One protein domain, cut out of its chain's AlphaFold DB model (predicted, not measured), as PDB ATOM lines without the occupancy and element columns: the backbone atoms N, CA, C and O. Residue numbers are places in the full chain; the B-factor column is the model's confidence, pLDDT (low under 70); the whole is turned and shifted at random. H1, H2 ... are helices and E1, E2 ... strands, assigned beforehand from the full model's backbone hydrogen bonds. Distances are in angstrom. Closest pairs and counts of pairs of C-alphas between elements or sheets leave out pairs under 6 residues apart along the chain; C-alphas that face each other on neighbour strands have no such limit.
ATOM      1  N   VAL A  70     223.213 213.103 130.554       78.31
ATOM      2  CA  VAL A  70     222.107 212.428 129.873       78.31
ATOM      3  C   VAL A  70     220.908 212.390 130.808       78.31
ATOM      4  O   VAL A  70     221.031 212.085 131.991       78.31
ATOM      5  N   VAL A  71     219.724 212.717 130.291       81.69
ATOM      6  CA  VAL A  71     218.490 212.665 131.083       81.69
ATOM      7  C   VAL A  71     217.841 211.301 130.912       81.69
ATOM      8  O   VAL A  71     217.443 210.939 129.807       81.69
ATOM      9  N   ILE A  72     217.684 210.589 132.021       80.06
ATOM     10  CA  ILE A  72     216.901 209.367 132.157       80.06
ATOM     11  C   ILE A  72     215.482 209.748 132.574       80.06
ATOM     12  O   ILE A  72     215.279 210.342 133.629       80.06
ATOM     13  N   THR A  73     214.482 209.399 131.768       82.75
ATOM     14  CA  THR A  73     213.061 209.556 132.127       82.75
ATOM     15  C   THR A  73     212.438 208.189 132.364       82.75
ATOM     16  O   THR A  73     212.413 207.391 131.438       82.75
ATOM     17  N   LEU A  74     211.906 207.916 133.551       81.69
ATOM     18  CA  LEU A  74     211.217 206.656 133.861       81.69
ATOM     19  C   LEU A  74     209.763 206.655 133.369       81.69
ATOM     20  O   LEU A  74     209.195 207.705 133.058       81.69
ATOM     21  N   GLY A  75     209.121 205.483 133.363       79.56
ATOM     22  CA  GLY A  75     207.727 205.341 132.924       79.56
ATOM     23  C   GLY A  75     206.711 206.072 133.806       79.56
ATOM     24  O   GLY A  75     205.601 206.366 133.363       79.56
ATOM     25  N   ASN A  76     207.098 206.427 135.035       81.81
ATOM     26  CA  ASN A  76     206.322 207.271 135.946       81.81
ATOM     27  C   ASN A  76     206.540 208.788 135.725       81.81
ATOM     28  O   ASN A  76     205.973 209.587 136.465       81.81
ATOM     29  N   ASN A  77     207.301 209.181 134.697       82.38
ATOM     30  CA  ASN A  77     207.742 210.547 134.377       82.38
ATOM     31  C   ASN A  77     208.760 211.172 135.342       82.38
ATOM     32  O   ASN A  77     209.080 212.353 135.173       82.38
ATOM     33  N   ASP A  78     209.306 210.418 136.297       81.56
ATOM     34  CA  ASP A  78     210.439 210.904 137.079       81.56
ATOM     35  C   ASP A  78     211.675 211.031 136.185       81.56
ATOM     36  O   ASP A  78     211.918 210.197 135.305       81.56
ATOM     37  N   LYS A  79     212.456 212.090 136.413       80.69
ATOM     38  CA  LYS A  79     213.658 212.392 135.639       80.69
ATOM     39  C   LYS A  79     214.893 212.400 136.522       80.69
ATOM     40  O   LYS A  79     214.927 213.061 137.560       80.69
ATOM     41  N   PHE A  80     215.920 211.719 136.041       79.56
ATOM     42  CA  PHE A  80     217.242 211.663 136.640       79.56
ATOM     43  C   PHE A  80     218.254 212.153 135.616       79.56
ATOM     44  O   PHE A  80     218.156 211.829 134.435       79.56
ATOM     45  N   VAL A  81     219.213 212.951 136.058       77.44
ATOM     46  CA  VAL A  81     220.401 213.230 135.252       77.44
ATOM     47  C   VAL A  81     221.397 212.105 135.514       77.44
ATOM     48  O   VAL A  81     221.444 211.570 136.613       77.44
ATOM     49  N   ALA A  82     222.141 211.702 134.502       77.31
ATOM     50  CA  ALA A  82     223.201 210.711 134.559       77.31
ATOM     51  C   ALA A  82     224.399 211.227 133.757       77.31
ATOM     52  O   ALA A  82     224.255 212.164 132.975       77.31
ATOM     53  N   GLN A  83     225.568 210.621 133.932       77.06
ATOM     54  CA  GLN A  83     226.722 210.842 133.059       77.06
ATOM     55  C   GLN A  83     226.814 209.677 132.080       77.06
ATOM     56  O   GLN A  83     226.718 208.514 132.479       77.06
ATOM     57  N   SER A  84     226.971 209.977 130.798       75.88
ATOM     58  CA  SER A  84     227.104 208.944 129.777       75.88
ATOM     59  C   SER A  84     227.710 209.511 128.505       75.88
ATOM     60  O   SER A  84     227.499 210.677 128.171       75.88
ATOM     61  N   PHE A  85     228.433 208.661 127.784       71.81
ATOM     62  CA  PHE A  85     228.835 208.922 126.404       71.81
ATOM     63  C   PHE A  85     227.939 208.189 125.390       71.81
ATOM     64  O   PHE A  85     228.101 208.363 124.184       71.81
ATOM     65  N   ALA A  86     226.982 207.392 125.878       67.81
ATOM     66  CA  ALA A  86     226.087 206.592 125.060       67.81
ATOM     67  C   ALA A  86     225.097 207.472 124.292       67.81
ATOM     68  O   ALA A  86     224.594 208.485 124.792       67.81
ATOM     69  N   THR A  87     224.753 207.045 123.077       63.97
ATOM     70  CA  THR A  87     223.806 207.762 122.202       63.97
ATOM     71  C   THR A  87     222.443 207.077 122.137       63.97
ATOM     72  O   THR A  87     221.729 207.116 121.134       63.97
ATOM     73  N   LEU A  88     222.039 206.470 123.254       65.25
ATOM     74  CA  LEU A  88     220.784 205.740 123.369       65.25
ATOM     75  C   LEU A  88     219.581 206.691 123.269       65.25
ATOM     76  O   LEU A  88     219.381 207.580 124.096       65.25
ATOM     77  N   SER A  89     218.736 206.477 122.259       58.19
ATOM     78  CA  SER A  89     217.509 207.264 122.030       58.19
ATOM     79  C   SER A  89     216.216 206.453 122.176       58.19
ATOM     80  O   SER A  89     215.123 206.953 121.890       58.19
ATOM     81  N   GLN A  90     216.322 205.203 122.630       64.94
ATOM     82  CA  GLN A  90     215.222 204.243 122.618       64.94
ATOM     83  C   GLN A  90     214.594 204.005 123.992       64.94
ATOM     84  O   GLN A  90     215.268 204.025 125.020       64.94
ATOM     85  N   PHE A  91     213.277 203.776 123.980       65.44
ATOM     86  CA  PHE A  91     212.527 203.337 125.150       65.44
ATOM     87  C   PHE A  91     212.656 201.834 125.330       65.44
ATOM     88  O   PHE A  91     212.148 201.082 124.498       65.44
ATOM     89  N   SER A  92     213.231 201.416 126.454       79.00
ATOM     90  CA  SER A  92     213.377 200.000 126.780       79.00
ATOM     91  C   SER A  92     212.967 199.679 128.206       79.00
ATOM     92  O   SER A  92     212.915 200.539 129.085       79.00
ATOM     93  N   GLU A  93     212.617 198.411 128.400       86.25
ATOM     94  CA  GLU A  93     212.309 197.845 129.708       86.25
ATOM     95  C   GLU A  93     213.592 197.706 130.532       86.25
ATOM     96  O   GLU A  93     214.653 197.393 129.988       86.25
ATOM     97  N   ILE A  94     213.483 197.923 131.841       87.50
ATOM     98  CA  ILE A  94     214.588 197.751 132.781       87.50
ATOM     99  C   ILE A  94     214.553 196.333 133.354       87.50
ATOM    100  O   ILE A  94     213.534 195.896 133.889       87.50
ATOM    101  N   GLN A  95     215.684 195.633 133.298       90.44
ATOM    102  CA  GLN A  95     215.915 194.408 134.054       90.44
ATOM    103  C   GLN A  95     216.732 194.741 135.306       90.44
ATOM    104  O   GLN A  95     217.890 195.136 135.212       90.44
ATOM    105  N   PHE A  96     216.112 194.595 136.476       90.62
ATOM    106  CA  PHE A  96     216.717 194.954 137.758       90.62
ATOM    107  C   PHE A  96     217.520 193.795 138.362       90.62
ATOM    108  O   PHE A  96     217.014 192.673 138.429       90.62
ATOM    109  N   TYR A  97     218.728 194.099 138.842       89.69
ATOM    110  CA  TYR A  97     219.603 193.218 139.617       89.69
ATOM    111  C   TYR A  97     220.081 193.940 140.883       89.69
ATOM    112  O   TYR A  97     220.399 195.131 140.840       89.69
ATOM    113  N   GLU A  98     220.149 193.227 142.007       87.44
ATOM    114  CA  GLU A  98     220.476 193.803 143.315       87.44
ATOM    115  C   GLU A  98     221.680 193.108 143.957       87.44
ATOM    116  O   GLU A  98     221.722 191.883 144.043       87.44
ATOM    117  N   ARG A  99     222.619 193.895 144.490       83.69
ATOM    118  CA  ARG A  99     223.780 193.435 145.267       83.69
ATOM    119  C   ARG A  99     224.511 192.296 144.548       83.69
ATOM    120  O   ARG A  99     224.975 192.485 143.430       83.69
ATOM    121  N   GLU A 100     224.584 191.130 145.184       83.56
ATOM    122  CA  GLU A 100     225.276 189.941 144.686       83.56
ATOM    123  C   GLU A 100     224.691 189.428 143.369       83.56
ATOM    124  O   GLU A 100     225.421 188.827 142.587       83.56
ATOM    125  N   ASP A 101     223.411 189.699 143.084       87.31
ATOM    126  CA  ASP A 101     222.798 189.278 141.828       87.31
ATOM    127  C   ASP A 101     223.317 190.081 140.636       87.31
ATOM    128  O   ASP A 101     223.231 189.611 139.501       87.31
ATOM    129  N   CYS A 102     223.878 191.268 140.879       88.06
ATOM    130  CA  CYS A 102     224.492 192.065 139.840       88.06
ATOM    131  C   CYS A 102     225.938 191.627 139.568       88.06
ATOM    132  O   CYS A 102     226.909 192.259 139.984       88.06
ATOM    133  N   ASN A 103     226.065 190.525 138.841       89.12
ATOM    134  CA  ASN A 103     227.328 190.017 138.328       89.12
ATOM    135  C   ASN A 103     227.132 189.483 136.903       89.12
ATOM    136  O   ASN A 103     226.009 189.179 136.497       89.12
ATOM    137  N   ALA A 104     228.227 189.353 136.155       89.44
ATOM    138  CA  ALA A 104     228.199 188.908 134.762       89.44
ATOM    139  C   ALA A 104     227.603 187.499 134.575       89.44
ATOM    140  O   ALA A 104     226.946 187.242 133.569       89.44
ATOM    141  N   GLU A 105     227.772 186.597 135.545       90.69
ATOM    142  CA  GLU A 105     227.273 185.215 135.469       90.69
ATOM    143  C   GLU A 105     225.739 185.145 135.514       90.69
ATOM    144  O   GLU A 105     225.119 184.276 134.896       90.69
ATOM    145  N   ASN A 106     225.115 186.094 136.210       91.31
ATOM    146  CA  ASN A 106     223.667 186.208 136.334       91.31
ATOM    147  C   ASN A 106     223.010 186.951 135.159       91.31
ATOM    148  O   ASN A 106     221.776 186.924 135.017       91.31
ATOM    149  N   ILE A 107     223.807 187.583 134.292       91.25
ATOM    150  CA  ILE A 107     223.322 188.199 133.060       91.25
ATOM    151  C   ILE A 107     223.014 187.096 132.045       91.25
ATOM    152  O   ILE A 107     223.886 186.457 131.455       91.25
ATOM    153  N   ASN A 108     221.721 186.857 131.843       92.06
ATOM    154  CA  ASN A 108     221.212 185.814 130.959       92.06
ATOM    155  C   ASN A 108     220.395 186.414 129.806       92.06
ATOM    156  O   ASN A 108     220.153 187.615 129.751       92.06
ATOM    157  N   SER A 109     219.914 185.571 128.891       91.12
ATOM    158  CA  SER A 109     219.178 185.994 127.688       91.12
ATOM    159  C   SER A 109     217.873 186.768 127.943       91.12
ATOM    160  O   SER A 109     217.294 187.303 126.999       91.12
ATOM    161  N   THR A 110     217.409 186.878 129.193       91.19
ATOM    162  CA  THR A 110     216.252 187.708 129.578       91.19
ATOM    163  C   THR A 110     216.515 189.203 129.374       91.19
ATOM    164  O   THR A 110     215.565 189.973 129.229       91.19
ATOM    165  N   VAL A 111     217.785 189.620 129.320       91.81
ATOM    166  CA  VAL A 111     218.179 191.024 129.103       91.81
ATOM    167  C   VAL A 111     218.053 191.473 127.646       91.81
ATOM    168  O   VAL A 111     218.224 192.655 127.370       91.81
ATOM    169  N   LYS A 112     217.715 190.575 126.711       91.62
ATOM    170  CA  LYS A 112     217.628 190.908 125.286       91.62
ATOM    171  C   LYS A 112     216.642 192.056 125.023       91.62
ATOM    172  O   LYS A 112     215.451 191.934 125.312       91.62
ATOM    173  N   GLY A 113     217.129 193.151 124.439       88.25
ATOM    174  CA  GLY A 113     216.362 194.372 124.165       88.25
ATOM    175  C   GLY A 113     216.057 195.231 125.400       88.25
ATOM    176  O   GLY A 113     215.306 196.203 125.295       88.25
ATOM    177  N   LYS A 114     216.602 194.876 126.569       90.44
ATOM    178  CA  LYS A 114     216.386 195.556 127.851       90.44
ATOM    179  C   LYS A 114     217.636 196.304 128.301       90.44
ATOM    180  O   LYS A 114     218.741 196.038 127.831       90.44
ATOM    181  N   ILE A 115     217.438 197.230 129.232       88.44
ATOM    182  CA  ILE A 115     218.513 197.927 129.941       88.44
ATOM    183  C   ILE A 115     218.718 197.225 131.280       88.44
ATOM    184  O   ILE A 115     217.764 197.043 132.037       88.44
ATOM    185  N   VAL A 116     219.946 196.834 131.589       90.38
ATOM    186  CA  VAL A 116     220.288 196.258 132.890       90.38
ATOM    187  C   VAL A 116     220.427 197.390 133.900       90.38
ATOM    188  O   VAL A 116     221.218 198.302 133.704       90.38
ATOM    189  N   PHE A 117     219.667 197.351 134.991       90.25
ATOM    190  CA  PHE A 117     219.853 198.254 136.125       90.25
ATOM    191  C   PHE A 117     220.451 197.475 137.285       90.25
ATOM    192  O   PHE A 117     219.826 196.552 137.810       90.25
ATOM    193  N   CYS A 118     221.652 197.864 137.683       88.00
ATOM    194  CA  CYS A 118     222.443 197.164 138.679       88.00
ATOM    195  C   CYS A 118     222.568 198.002 139.948       88.00
ATOM    196  O   CYS A 118     223.285 198.997 139.961       88.00
ATOM    197  N   PHE A 119     221.892 197.613 141.027       85.25
ATOM    198  CA  PHE A 119     221.955 198.334 142.299       85.25
ATOM    199  C   PHE A 119     222.881 197.630 143.291       85.25
ATOM    200  O   PHE A 119     222.524 196.578 143.813       85.25
ATOM    201  N   PHE A 120     224.036 198.211 143.613       76.00
ATOM    202  CA  PHE A 120     225.063 197.539 144.423       76.00
ATOM    203  C   PHE A 120     225.043 197.864 145.925       76.00
ATOM    204  O   PHE A 120     226.064 197.814 146.596       76.00
ATOM    205  N   GLY A 121     223.866 198.118 146.501       75.62
ATOM    206  CA  GLY A 121     223.726 198.236 147.955       75.62
ATOM    207  C   GLY A 121     224.232 199.575 148.483       75.62
ATOM    208  O   GLY A 121     223.586 200.590 148.260       75.62
ATOM    209  N   THR A 122     225.331 199.575 149.234       73.12
ATOM    210  CA  THR A 122     225.867 200.712 149.996       73.12
ATOM    211  C   THR A 122     227.286 201.091 149.559       73.12
ATOM    212  O   THR A 122     227.965 200.349 148.858       73.12
ATOM    213  N   MET A 123     227.795 202.238 150.027       66.56
ATOM    214  CA  MET A 123     229.167 202.688 149.731       66.56
ATOM    215  C   MET A 123     230.275 201.716 150.194       66.56
ATOM    216  O   MET A 123     231.412 201.833 149.734       66.56
ATOM    217  N   PHE A 124     229.954 200.798 151.112       70.81
ATOM    218  CA  PHE A 124     230.881 199.813 151.679       70.81
ATOM    219  C   PHE A 124     230.896 198.491 150.917       70.81
ATOM    220  O   PHE A 124     231.781 197.670 151.158       70.81
ATOM    221  N   ASP A 125     229.931 198.284 150.025       72.50
ATOM    222  CA  ASP A 125     229.892 197.097 149.190       72.50
ATOM    223  C   ASP A 125     230.985 197.180 148.108       72.50
ATOM    224  O   ASP A 125     231.331 198.282 147.647       72.50
ATOM    225  N   PRO A 126     231.582 196.032 147.736       71.44
ATOM    226  CA  PRO A 126     232.540 195.981 146.643       71.44
ATOM    227  C   PRO A 126     231.874 196.487 145.364       71.44
ATOM    228  O   PRO A 126     230.723 196.161 145.073       71.44
ATOM    229  N   GLU A 127     232.599 197.318 144.619       69.56
ATOM    230  CA  GLU A 127     232.084 197.848 143.364       69.56
ATOM    231  C   GLU A 127     231.892 196.692 142.371       69.56
ATOM    232  O   GLU A 127     232.780 195.838 142.262       69.56
ATOM    233  N   PRO A 128     230.737 196.613 141.687       74.50
ATOM    234  CA  PRO A 128     230.499 195.549 140.730       74.50
ATOM    235  C   PRO A 128     231.476 195.669 139.562       74.50
ATOM    236  O   PRO A 128     231.859 196.771 139.162       74.50
ATOM    237  N   ASP A 129     231.850 194.523 138.995       83.62
ATOM    238  CA  ASP A 129     232.708 194.466 137.815       83.62
ATOM    239  C   ASP A 129     231.958 195.005 136.594       83.62
ATOM    240  O   ASP A 129     231.252 194.293 135.873       83.62
ATOM    241  N   TYR A 130     232.091 196.313 136.413       79.31
ATOM    242  CA  TYR A 130     231.390 197.067 135.394       79.31
ATOM    243  C   TYR A 130     231.650 196.545 133.987       79.31
ATOM    244  O   TYR A 130     230.717 196.412 133.194       79.31
ATOM    245  N   TYR A 131     232.915 196.249 133.692       82.31
ATOM    246  CA  TYR A 131     233.343 195.818 132.373       82.31
ATOM    247  C   TYR A 131     232.699 194.479 132.023       82.31
ATOM    248  O   TYR A 131     232.046 194.354 130.987       82.31
ATOM    249  N   ASN A 132     232.781 193.504 132.931       88.94
ATOM    250  CA  ASN A 132     232.210 192.185 132.689       88.94
ATOM    251  C   ASN A 132     230.677 192.201 132.639       88.94
ATOM    252  O   ASN A 132     230.092 191.468 131.845       88.94
ATOM    253  N   ILE A 133     230.007 193.044 133.432       88.44
ATOM    254  CA  ILE A 133     228.544 193.194 133.366       88.44
ATOM    255  C   ILE A 133     228.115 193.818 132.038       88.44
ATOM    256  O   ILE A 133     227.167 193.332 131.419       88.44
ATOM    257  N   THR A 134     228.798 194.872 131.593       86.88
ATOM    258  CA  THR A 134     228.485 195.560 130.330       86.88
ATOM    259  C   THR A 134     228.726 194.635 129.147       86.88
ATOM    260  O   THR A 134     227.819 194.438 128.338       86.88
ATOM    261  N   LYS A 135     229.870 193.942 129.133       88.62
ATOM    262  CA  LYS A 135     230.196 192.915 128.140       88.62
ATOM    263  C   LYS A 135     229.152 191.800 128.101       88.62
ATOM    264  O   LYS A 135     228.580 191.528 127.051       88.62
ATOM    265  N   ALA A 136     228.838 191.190 129.246       91.25
ATOM    266  CA  ALA A 136     227.835 190.130 129.307       91.25
ATOM    267  C   ALA A 136     226.454 190.628 128.858       91.25
ATOM    268  O   ALA A 136     225.708 189.901 128.207       91.25
ATOM    269  N   THR A 137     226.104 191.879 129.168       90.19
ATOM    270  CA  THR A 137     224.848 192.488 128.717       90.19
ATOM    271  C   THR A 137     224.808 192.598 127.195       90.19
ATOM    272  O   THR A 137     223.808 192.184 126.607       90.19
ATOM    273  N   GLY A 138     225.892 193.059 126.565       88.81
ATOM    274  CA  GLY A 138     226.031 193.126 125.105       88.81
ATOM    275  C   GLY A 138     225.932 191.747 124.459       88.81
ATOM    276  O   GLY A 138     225.075 191.516 123.609       88.81
ATOM    277  N   GLU A 139     226.681 190.766 124.968       90.88
ATOM    278  CA  GLU A 139     226.656 189.376 124.481       90.88
ATOM    279  C   GLU A 139     225.268 188.712 124.564       90.88
ATOM    280  O   GLU A 139     224.949 187.800 123.797       90.88
ATOM    281  N   LYS A 140     224.421 189.114 125.521       92.88
ATOM    282  CA  LYS A 140     223.040 188.610 125.645       92.88
ATOM    283  C   LYS A 140     222.014 189.468 124.893       92.88
ATOM    284  O   LYS A 140     220.813 189.181 124.975       92.88
ATOM    285  N   GLY A 141     222.463 190.464 124.128       88.88
ATOM    286  CA  GLY A 141     221.643 191.358 123.309       88.88
ATOM    287  C   GLY A 141     220.890 192.414 124.117       88.88
ATOM    288  O   GLY A 141     219.816 192.855 123.696       88.88
ATOM    289  N   GLY A 142     221.371 192.744 125.316       89.31
ATOM    290  CA  GLY A 142     220.930 193.917 126.061       89.31
ATOM    291  C   GLY A 142     221.400 195.198 125.378       89.31
ATOM    292  O   GLY A 142     222.288 195.168 124.539       89.31
ATOM    293  N   ILE A 143     220.762 196.317 125.702       86.94
ATOM    294  CA  ILE A 143     220.979 197.584 124.983       86.94
ATOM    295  C   ILE A 143     221.721 198.644 125.804       86.94
ATOM    296  O   ILE A 143     221.940 199.750 125.325       86.94
ATOM    297  N   GLY A 144     222.026 198.347 127.066       85.94
ATOM    298  CA  GLY A 144     222.749 199.255 127.946       85.94
ATOM    299  C   GLY A 144     222.691 198.840 129.409       85.94
ATOM    300  O   GLY A 144     221.897 197.976 129.800       85.94
ATOM    301  N   VAL A 145     223.517 199.494 130.220       86.56
ATOM    302  CA  VAL A 145     223.634 199.265 131.662       86.56
ATOM    303  C   VAL A 145     223.507 200.592 132.408       86.56
ATOM    304  O   VAL A 145     224.119 201.586 132.030       86.56
ATOM    305  N   ILE A 146     222.719 200.615 133.483       86.56
ATOM    306  CA  ILE A 146     222.581 201.746 134.407       86.56
ATOM    307  C   ILE A 146     223.168 201.348 135.756       86.56
ATOM    308  O   ILE A 146     222.737 200.360 136.364       86.56
ATOM    309  N   LEU A 147     224.100 202.162 136.250       81.69
ATOM    310  CA  LEU A 147     224.789 201.942 137.516       81.69
ATOM    311  C   LEU A 147     224.723 203.187 138.401       81.69
ATOM    312  O   LEU A 147     225.394 204.181 138.115       81.69
ATOM    313  N   PRO A 148     223.950 203.141 139.495       78.69
ATOM    314  CA  PRO A 148     224.015 204.131 140.549       78.69
ATOM    315  C   PRO A 148     225.251 203.865 141.416       78.69
ATOM    316  O   PRO A 148     225.304 202.884 142.150       78.69
ATOM    317  N   LYS A 149     226.234 204.756 141.356       72.50
ATOM    318  CA  LYS A 149     227.444 204.758 142.177       72.50
ATOM    319  C   LYS A 149     227.360 205.770 143.294       72.50
ATOM    320  O   LYS A 149     226.849 206.851 143.080       72.50
ATOM    321  N   TYR A 150     227.926 205.476 144.457       68.06
ATOM    322  CA  TYR A 150     228.106 206.492 145.497       68.06
ATOM    323  C   TYR A 150     229.262 207.430 145.151       68.06
ATOM    324  O   TYR A 150     230.308 206.977 144.682       68.06
ATOM    325  N   CYS A 151     229.100 208.725 145.415       63.53
ATOM    326  CA  CYS A 151     230.171 209.708 145.284       63.53
ATOM    327  C   CYS A 151     231.243 209.446 146.358       63.53
ATOM    328  O   CYS A 151     231.124 209.916 147.487       63.53
ATOM    329  N   LYS A 152     232.274 208.653 146.041       54.78
ATOM    330  CA  LYS A 152     233.360 208.338 146.989       54.78
ATOM    331  C   LYS A 152     234.420 209.442 147.077       54.78
ATOM    332  O   LYS A 152     235.032 209.599 148.131       54.78
ATOM    333  N   ASP A 153     234.550 210.261 146.033       49.84
ATOM    334  CA  ASP A 153     235.595 211.280 145.935       49.84
ATOM    335  C   ASP A 153     234.998 212.679 145.771       49.84
ATOM    336  O   ASP A 153     234.181 212.919 144.882       49.84
ATOM    337  N   GLY A 154     235.484 213.647 146.554       42.78
ATOM    338  CA  GLY A 154     235.136 215.072 146.422       42.78
ATOM    339  C   GLY A 154     235.581 215.738 145.106       42.78
ATOM    340  O   GLY A 154     235.491 216.956 144.988       42.78
ATOM    341  N   PHE A 155     236.078 214.960 144.137       44.97
ATOM    342  CA  PHE A 155     236.434 215.384 142.779       44.97
ATOM    343  C   PHE A 155     235.317 215.141 141.749       44.97
ATOM    344  O   PHE A 155     235.349 215.741 140.674       44.97
ATOM    345  N   ASN A 156     234.312 214.319 142.077       44.47
ATOM    346  CA  ASN A 156     233.077 214.211 141.299       44.47
ATOM    347  C   ASN A 156     232.098 215.286 141.792       44.47
ATOM    348  O   ASN A 156     231.280 215.054 142.676       44.47
ATOM    349  N   VAL A 157     232.233 216.500 141.256       39.44
ATOM    350  CA  VAL A 157     231.458 217.686 141.665       39.44
ATOM    351  C   VAL A 157     229.997 217.706 141.200       39.44
ATOM    352  O   VAL A 157     229.314 218.682 141.470       39.44
ATOM    353  N   ASP A 158     229.477 216.628 140.612       45.41
ATOM    354  CA  ASP A 158     228.053 216.507 140.273       45.41
ATOM    355  C   ASP A 158     227.467 215.189 140.811       45.41
ATOM    356  O   ASP A 158     227.107 214.281 140.058       45.41
ATOM    357  N   CYS A 159     227.342 215.086 142.139       47.00
ATOM    358  CA  CYS A 159     226.314 214.214 142.712       47.00
ATOM    359  C   CYS A 159     224.943 214.739 142.252       47.00
ATOM    360  O   CYS A 159     224.674 215.942 142.279       47.00
ATOM    361  N   LEU A 160     224.103 213.838 141.755       50.22
ATOM    362  CA  LEU A 160     222.972 214.177 140.900       50.22
ATOM    363  C   LEU A 160     221.911 215.062 141.564       50.22
ATOM    364  O   LEU A 160     221.431 214.803 142.670       50.22
ATOM    365  N   SER A 161     221.422 216.033 140.795       43.19
ATOM    366  CA  SER A 161     220.143 216.696 141.038       43.19
ATOM    367  C   SER A 161     218.989 215.880 140.438       43.19
ATOM    368  O   SER A 161     218.953 215.634 139.227       43.19
ATOM    369  N   ARG A 162     218.013 215.489 141.260       41.47
ATOM    370  CA  ARG A 162     216.704 214.986 140.820       41.47
ATOM    371  C   ARG A 162     215.817 216.178 140.496       41.47
ATOM    372  O   ARG A 162     215.745 217.123 141.272       41.47
ATOM    373  N   PHE A 163     215.122 216.127 139.367       39.12
ATOM    374  CA  PHE A 163     214.222 217.204 138.966       39.12
ATOM    375  C   PHE A 163     212.765 216.794 139.190       39.12
ATOM    376  O   PHE A 163     212.275 215.863 138.548       39.12
ATOM    377  N   HIS A 164     212.054 217.518 140.055       38.88
ATOM    378  CA  HIS A 164     210.590 217.490 140.125       38.88
ATOM    379  C   HIS A 164     210.051 218.746 139.421       38.88
ATOM    380  O   HIS A 164     209.886 219.800 140.025       38.88
ATOM    381  N   GLY A 165     209.790 218.655 138.112       45.97
ATOM    382  CA  GLY A 165     209.442 219.832 137.304       45.97
ATOM    383  C   GLY A 165     210.682 220.637 136.889       45.97
ATOM    384  O   GLY A 165     211.594 220.062 136.303       45.97
ATOM    385  N   GLU A 166     210.698 221.950 137.147       32.22
ATOM    386  CA  GLU A 166     211.834 222.866 136.881       32.22
ATOM    387  C   GLU A 166     212.764 223.040 138.099       32.22
ATOM    388  O   GLU A 166     213.789 223.713 138.002       32.22
ATOM    389  N   GLU A 167     212.426 222.434 139.242       30.45
ATOM    390  CA  GLU A 167     213.210 222.531 140.473       30.45
ATOM    391  C   GLU A 167     214.137 221.319 140.630       30.45
ATOM    392  O   GLU A 167     213.707 220.164 140.550       30.45
ATOM    393  N   ALA A 168     215.425 221.611 140.828       36.78
ATOM    394  CA  ALA A 168     216.484 220.653 141.111       36.78
ATOM    395  C   ALA A 168     216.572 220.418 142.626       36.78
ATOM    396  O   ALA A 168     216.932 221.326 143.375       36.78
ATOM    397  N   GLU A 169     216.284 219.207 143.085       35.75
ATOM    398  CA  GLU A 169     216.576 218.762 144.445       35.75
ATOM    399  C   GLU A 169     217.838 217.891 144.403       35.75
ATOM    400  O   GLU A 169     217.916 216.948 143.614       35.75
ATOM    401  N   VAL A 170     218.853 218.199 145.219       39.81
ATOM    402  CA  VAL A 170     220.023 217.319 145.396       39.81
ATOM    403  C   VAL A 170     219.521 216.058 146.087       39.81
ATOM    404  O   VAL A 170     219.317 216.053 147.297       39.81
ATOM    405  N   ALA A 171     219.213 215.019 145.315       34.78
ATOM    406  CA  ALA A 171     218.459 213.883 145.840       34.78
ATOM    407  C   ALA A 171     219.312 212.649 146.093       34.78
ATOM    408  O   ALA A 171     218.787 211.671 146.624       34.78
ATOM    409  N   ALA A 172     220.598 212.659 145.740       35.91
ATOM    410  CA  ALA A 172     221.439 211.526 146.066       35.91
ATOM    411  C   ALA A 172     222.915 211.884 146.219       35.91
ATOM    412  O   ALA A 172     223.499 212.538 145.361       35.91
ATOM    413  N   ASP A 173     223.538 211.280 147.231       42.47
ATOM    414  CA  ASP A 173     224.983 211.033 147.308       42.47
ATOM    415  C   ASP A 173     225.437 209.985 146.262       42.47
ATOM    416  O   ASP A 173     226.438 209.289 146.457       42.47
ATOM    417  N   SER A 174     224.670 209.805 145.176       45.38
ATOM    418  CA  SER A 174     224.940 208.841 144.117       45.38
ATOM    419  C   SER A 174     224.944 209.468 142.717       45.38
ATOM    420  O   SER A 174     224.069 210.250 142.348       45.38
ATOM    421  N   CYS A 175     225.956 209.112 141.930       53.22
ATOM    422  CA  CYS A 175     226.093 209.366 140.503       53.22
ATOM    423  C   CYS A 175     225.492 208.202 139.719       53.22
ATOM    424  O   CYS A 175     225.740 207.052 140.050       53.22
ATOM    425  N   VAL A 176     224.756 208.460 138.645       60.00
ATOM    426  CA  VAL A 176     224.289 207.407 137.734       60.00
ATOM    427  C   VAL A 176     225.150 207.452 136.483       60.00
ATOM    428  O   VAL A 176     225.219 208.490 135.827       60.00
ATOM    429  N   ALA A 177     225.803 206.338 136.170       65.19
ATOM    430  CA  ALA A 177     226.456 206.119 134.887       65.19
ATOM    431  C   ALA A 177     225.538 205.285 133.990       65.19
ATOM    432  O   ALA A 177     224.886 204.349 134.468       65.19
ATOM    433  N   VAL A 178     225.479 205.636 132.707       64.56
ATOM    434  CA  VAL A 178     224.843 204.805 131.680       64.56
ATOM    435  C   VAL A 178     225.906 204.411 130.671       64.56
ATOM    436  O   VAL A 178     226.557 205.300 130.118       64.56
ATOM    437  N   ASP A 179     226.046 203.116 130.419       71.00
ATOM    438  CA  ASP A 179     226.835 202.605 129.298       71.00
ATOM    439  C   ASP A 179     225.952 201.975 128.236       71.00
ATOM    440  O   ASP A 179     224.873 201.440 128.532       71.00
ATOM    441  N   GLU A 180     226.442 202.028 127.007       68.94
ATOM    442  CA  GLU A 180     225.914 201.236 125.915       68.94
ATOM    443  C   GLU A 180     226.468 199.816 126.042       68.94
ATOM    444  O   GLU A 180     227.591 199.586 126.476       68.94
ATOM    445  N   ALA A 181     225.631 198.833 125.743       71.69
ATOM    446  CA  ALA A 181     226.091 197.461 125.702       71.69
ATOM    447  C   ALA A 181     226.603 197.212 124.284       71.69
ATOM    448  O   ALA A 181     225.799 196.966 123.386       71.69
ATOM    449  N   ASP A 182     227.912 197.339 124.082       64.38
ATOM    450  CA  ASP A 182     228.520 197.053 122.786       64.38
ATOM    451  C   ASP A 182     228.361 195.557 122.470       64.38
ATOM    452  O   ASP A 182     228.662 194.689 123.299       64.38
ATOM    453  N   GLU A 183     227.846 195.239 121.278       56.09
ATOM    454  CA  GLU A 183     227.907 193.868 120.773       56.09
ATOM    455  C   GLU A 183     229.379 193.537 120.504       56.09
ATOM    456  O   GLU A 183     230.083 194.284 119.828       56.09
ATOM    457  N   VAL A 184     229.859 192.433 121.079       54.09
ATOM    458  CA  VAL A 184     231.209 191.942 120.808       54.09
ATOM    459  C   VAL A 184     231.197 191.347 119.404       54.09
ATOM    460  O   VAL A 184     230.592 190.296 119.184       54.09
ATOM    461  N   ASP A 185     231.849 192.020 118.461       45.50
ATOM    462  CA  ASP A 185     232.231 191.409 117.193       45.50
ATOM    463  C   ASP A 185     233.305 190.342 117.495       45.50
ATOM    464  O   ASP A 185     234.346 190.644 118.073       45.50
ATOM    465  N   GLY A 270     220.513 214.387 124.177       41.94
ATOM    466  CA  GLY A 270     219.970 213.057 123.924       41.94
ATOM    467  C   GLY A 270     219.363 212.548 125.231       41.94
ATOM    468  O   GLY A 270     220.015 212.571 126.273       41.94
ATOM    469  N   GLY A 271     218.079 212.205 125.218       45.06
ATOM    470  CA  GLY A 271     217.368 211.744 126.407       45.06
ATOM    471  C   GLY A 271     217.078 210.257 126.301       45.06
ATOM    472  O   GLY A 271     216.410 209.839 125.353       45.06
ATOM    473  N   VAL A 272     217.506 209.484 127.297       52.09
ATOM    474  CA  VAL A 272     217.079 208.093 127.460       52.09
ATOM    475  C   VAL A 272     215.722 208.113 128.146       52.09
ATOM    476  O   VAL A 272     215.521 208.760 129.176       52.09
ATOM    477  N   ARG A 273     214.746 207.420 127.575       47.38
ATOM    478  CA  ARG A 273     213.422 207.290 128.185       47.38
ATOM    479  C   ARG A 273     213.152 205.817 128.461       47.38
ATOM    480  O   ARG A 273     213.635 204.965 127.739       47.38
ATOM    481  N   MET A 274     212.450 205.506 129.534       54.22
ATOM    482  CA  MET A 274     212.329 204.165 130.109       54.22
ATOM    483  C   MET A 274     210.869 203.921 130.488       54.22
ATOM    484  O   MET A 274     210.101 204.873 130.653       54.22
ATOM    485  N   LYS A 275     210.470 202.650 130.565       41.44
ATOM    486  CA  LYS A 275     209.098 202.227 130.884       41.44
ATOM    487  C   LYS A 275     208.960 201.773 132.330       41.44
ATOM    488  O   LYS A 275     209.945 201.224 132.862       41.44
TER     489      LYS A 275
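What this domain is: This is residues 70 to 185 and 270 to 275 of the 275 residues of the protein "Peptidase_S8 domain-containing protein" of Oryza sativa subsp. japonica (UniProt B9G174). Two sheets stand partly face to face with their strands crossed, the four-stranded sheet E3 E4 E5 E8 and the five-stranded sheet E7 E6 E2 E1 E9, and the single helix H1 covers the other face of the four-stranded sheet. At one end of the longest axis lies the hairpin E6 E7, far from E5 and E8, which lie nearest the middle; H1 and the residues before the cut lie toward the other end. The printed part has 122 residues with nine named strands and one named helix, in the order E1 E2 E3 E4 H1 E5 E6 E7 E8 E9, and under half of the residues are in named elements. Both sheets are mixed, ordered E7 E6 E2 E1 E9 and E3 E4 E5 E8, and the class is mostly strand. The whole is compact, with a radius of gyration of the C-alphas of 14.1 A and spans of 41 by 32 by 23 A.

Where its parts are: E1 is residues 70 to 73, and C-alpha 70 stands at (222.107, 212.428, 129.873). E2 is residues 79 to 83, 13.4 A long. E3, residues 94 to 98, is 12.7 A long, and E4, residues 115 to 119, 12.8 A. H1 is residues 130 to 139, 14.2 A long from C-alpha 130 at (231.390, 197.067, 135.394). E5, residues 144 to 150, is the longest strand by residues and spans 19.7 A. E6 is residues 161 to 164 and E7 residues 167 to 170. E8, residues 174 to 179, is 16.2 A long. After the cut comes E9, residues 271 to 273, with C-alpha 273 at (213.422, 207.290, 128.185).

How they stand to each other: The two sheets form a sandwich, two sheets face to face, with best planes 26 degrees apart and strands at 78 degrees to each other. Across it the closest C-alphas of E2 and E8, those of Ala 82 and Val 176, are 4.7 A apart. E1 and E2 are a hairpin, with N 72 and O 80 at 2.8 A. E1 and E9 are parallel, with N 272 and O 71 at 2.9 A. E6 and E2 are antiparallel, C-alphas 162 and 80 facing each other at 5.4 A, but no backbone N and O across this pair are within hydrogen-bond range. E6 and E7 are a hairpin, with N 162 and O 169 at 2.8 A. In the strongly twisted sheet E3 E4 E5 E8, E3 and E4 are parallel, with N 95 and O 115 at 2.8 A. E4 and E5 are parallel, with N 146 and O 116 at 2.8 A. E5 and E8 are antiparallel at 160 degrees, with N 149 and O 175 at 2.7 A. E4, H1 and E5 make a strand-helix-strand unit, two parallel neighbour strands with a helix between them in the chain, and its crossover is right-handed. H1 is on this sheet at a height of 9.0 A, forming two layers, helix on one face of a sheet. It lies over E5 and runs along the strands, at 13 degrees to E5 on the local plane; the closest C-alphas of the two, those of Thr 134 and Val 145, are 6.2 A apart. In H1 every O i to N i+4 pair is within hydrogen-bond range.

The domain as a whole: The two farthest C-alphas, those of Glu 167 and Asp 185, are 43.3 A apart. Residues 186 to 269 are not printed, and C-alphas 185 and 270 are 25.8 A apart across this cut. Of the links that are printed whole, E3 to E4 is long, and its residues 99 to 114 hold no named element. The mean pLDDT of the printed part is 70.9; 48 residues are under 70, among them residues 86 to 91, 150 to 178 and 270 to 275.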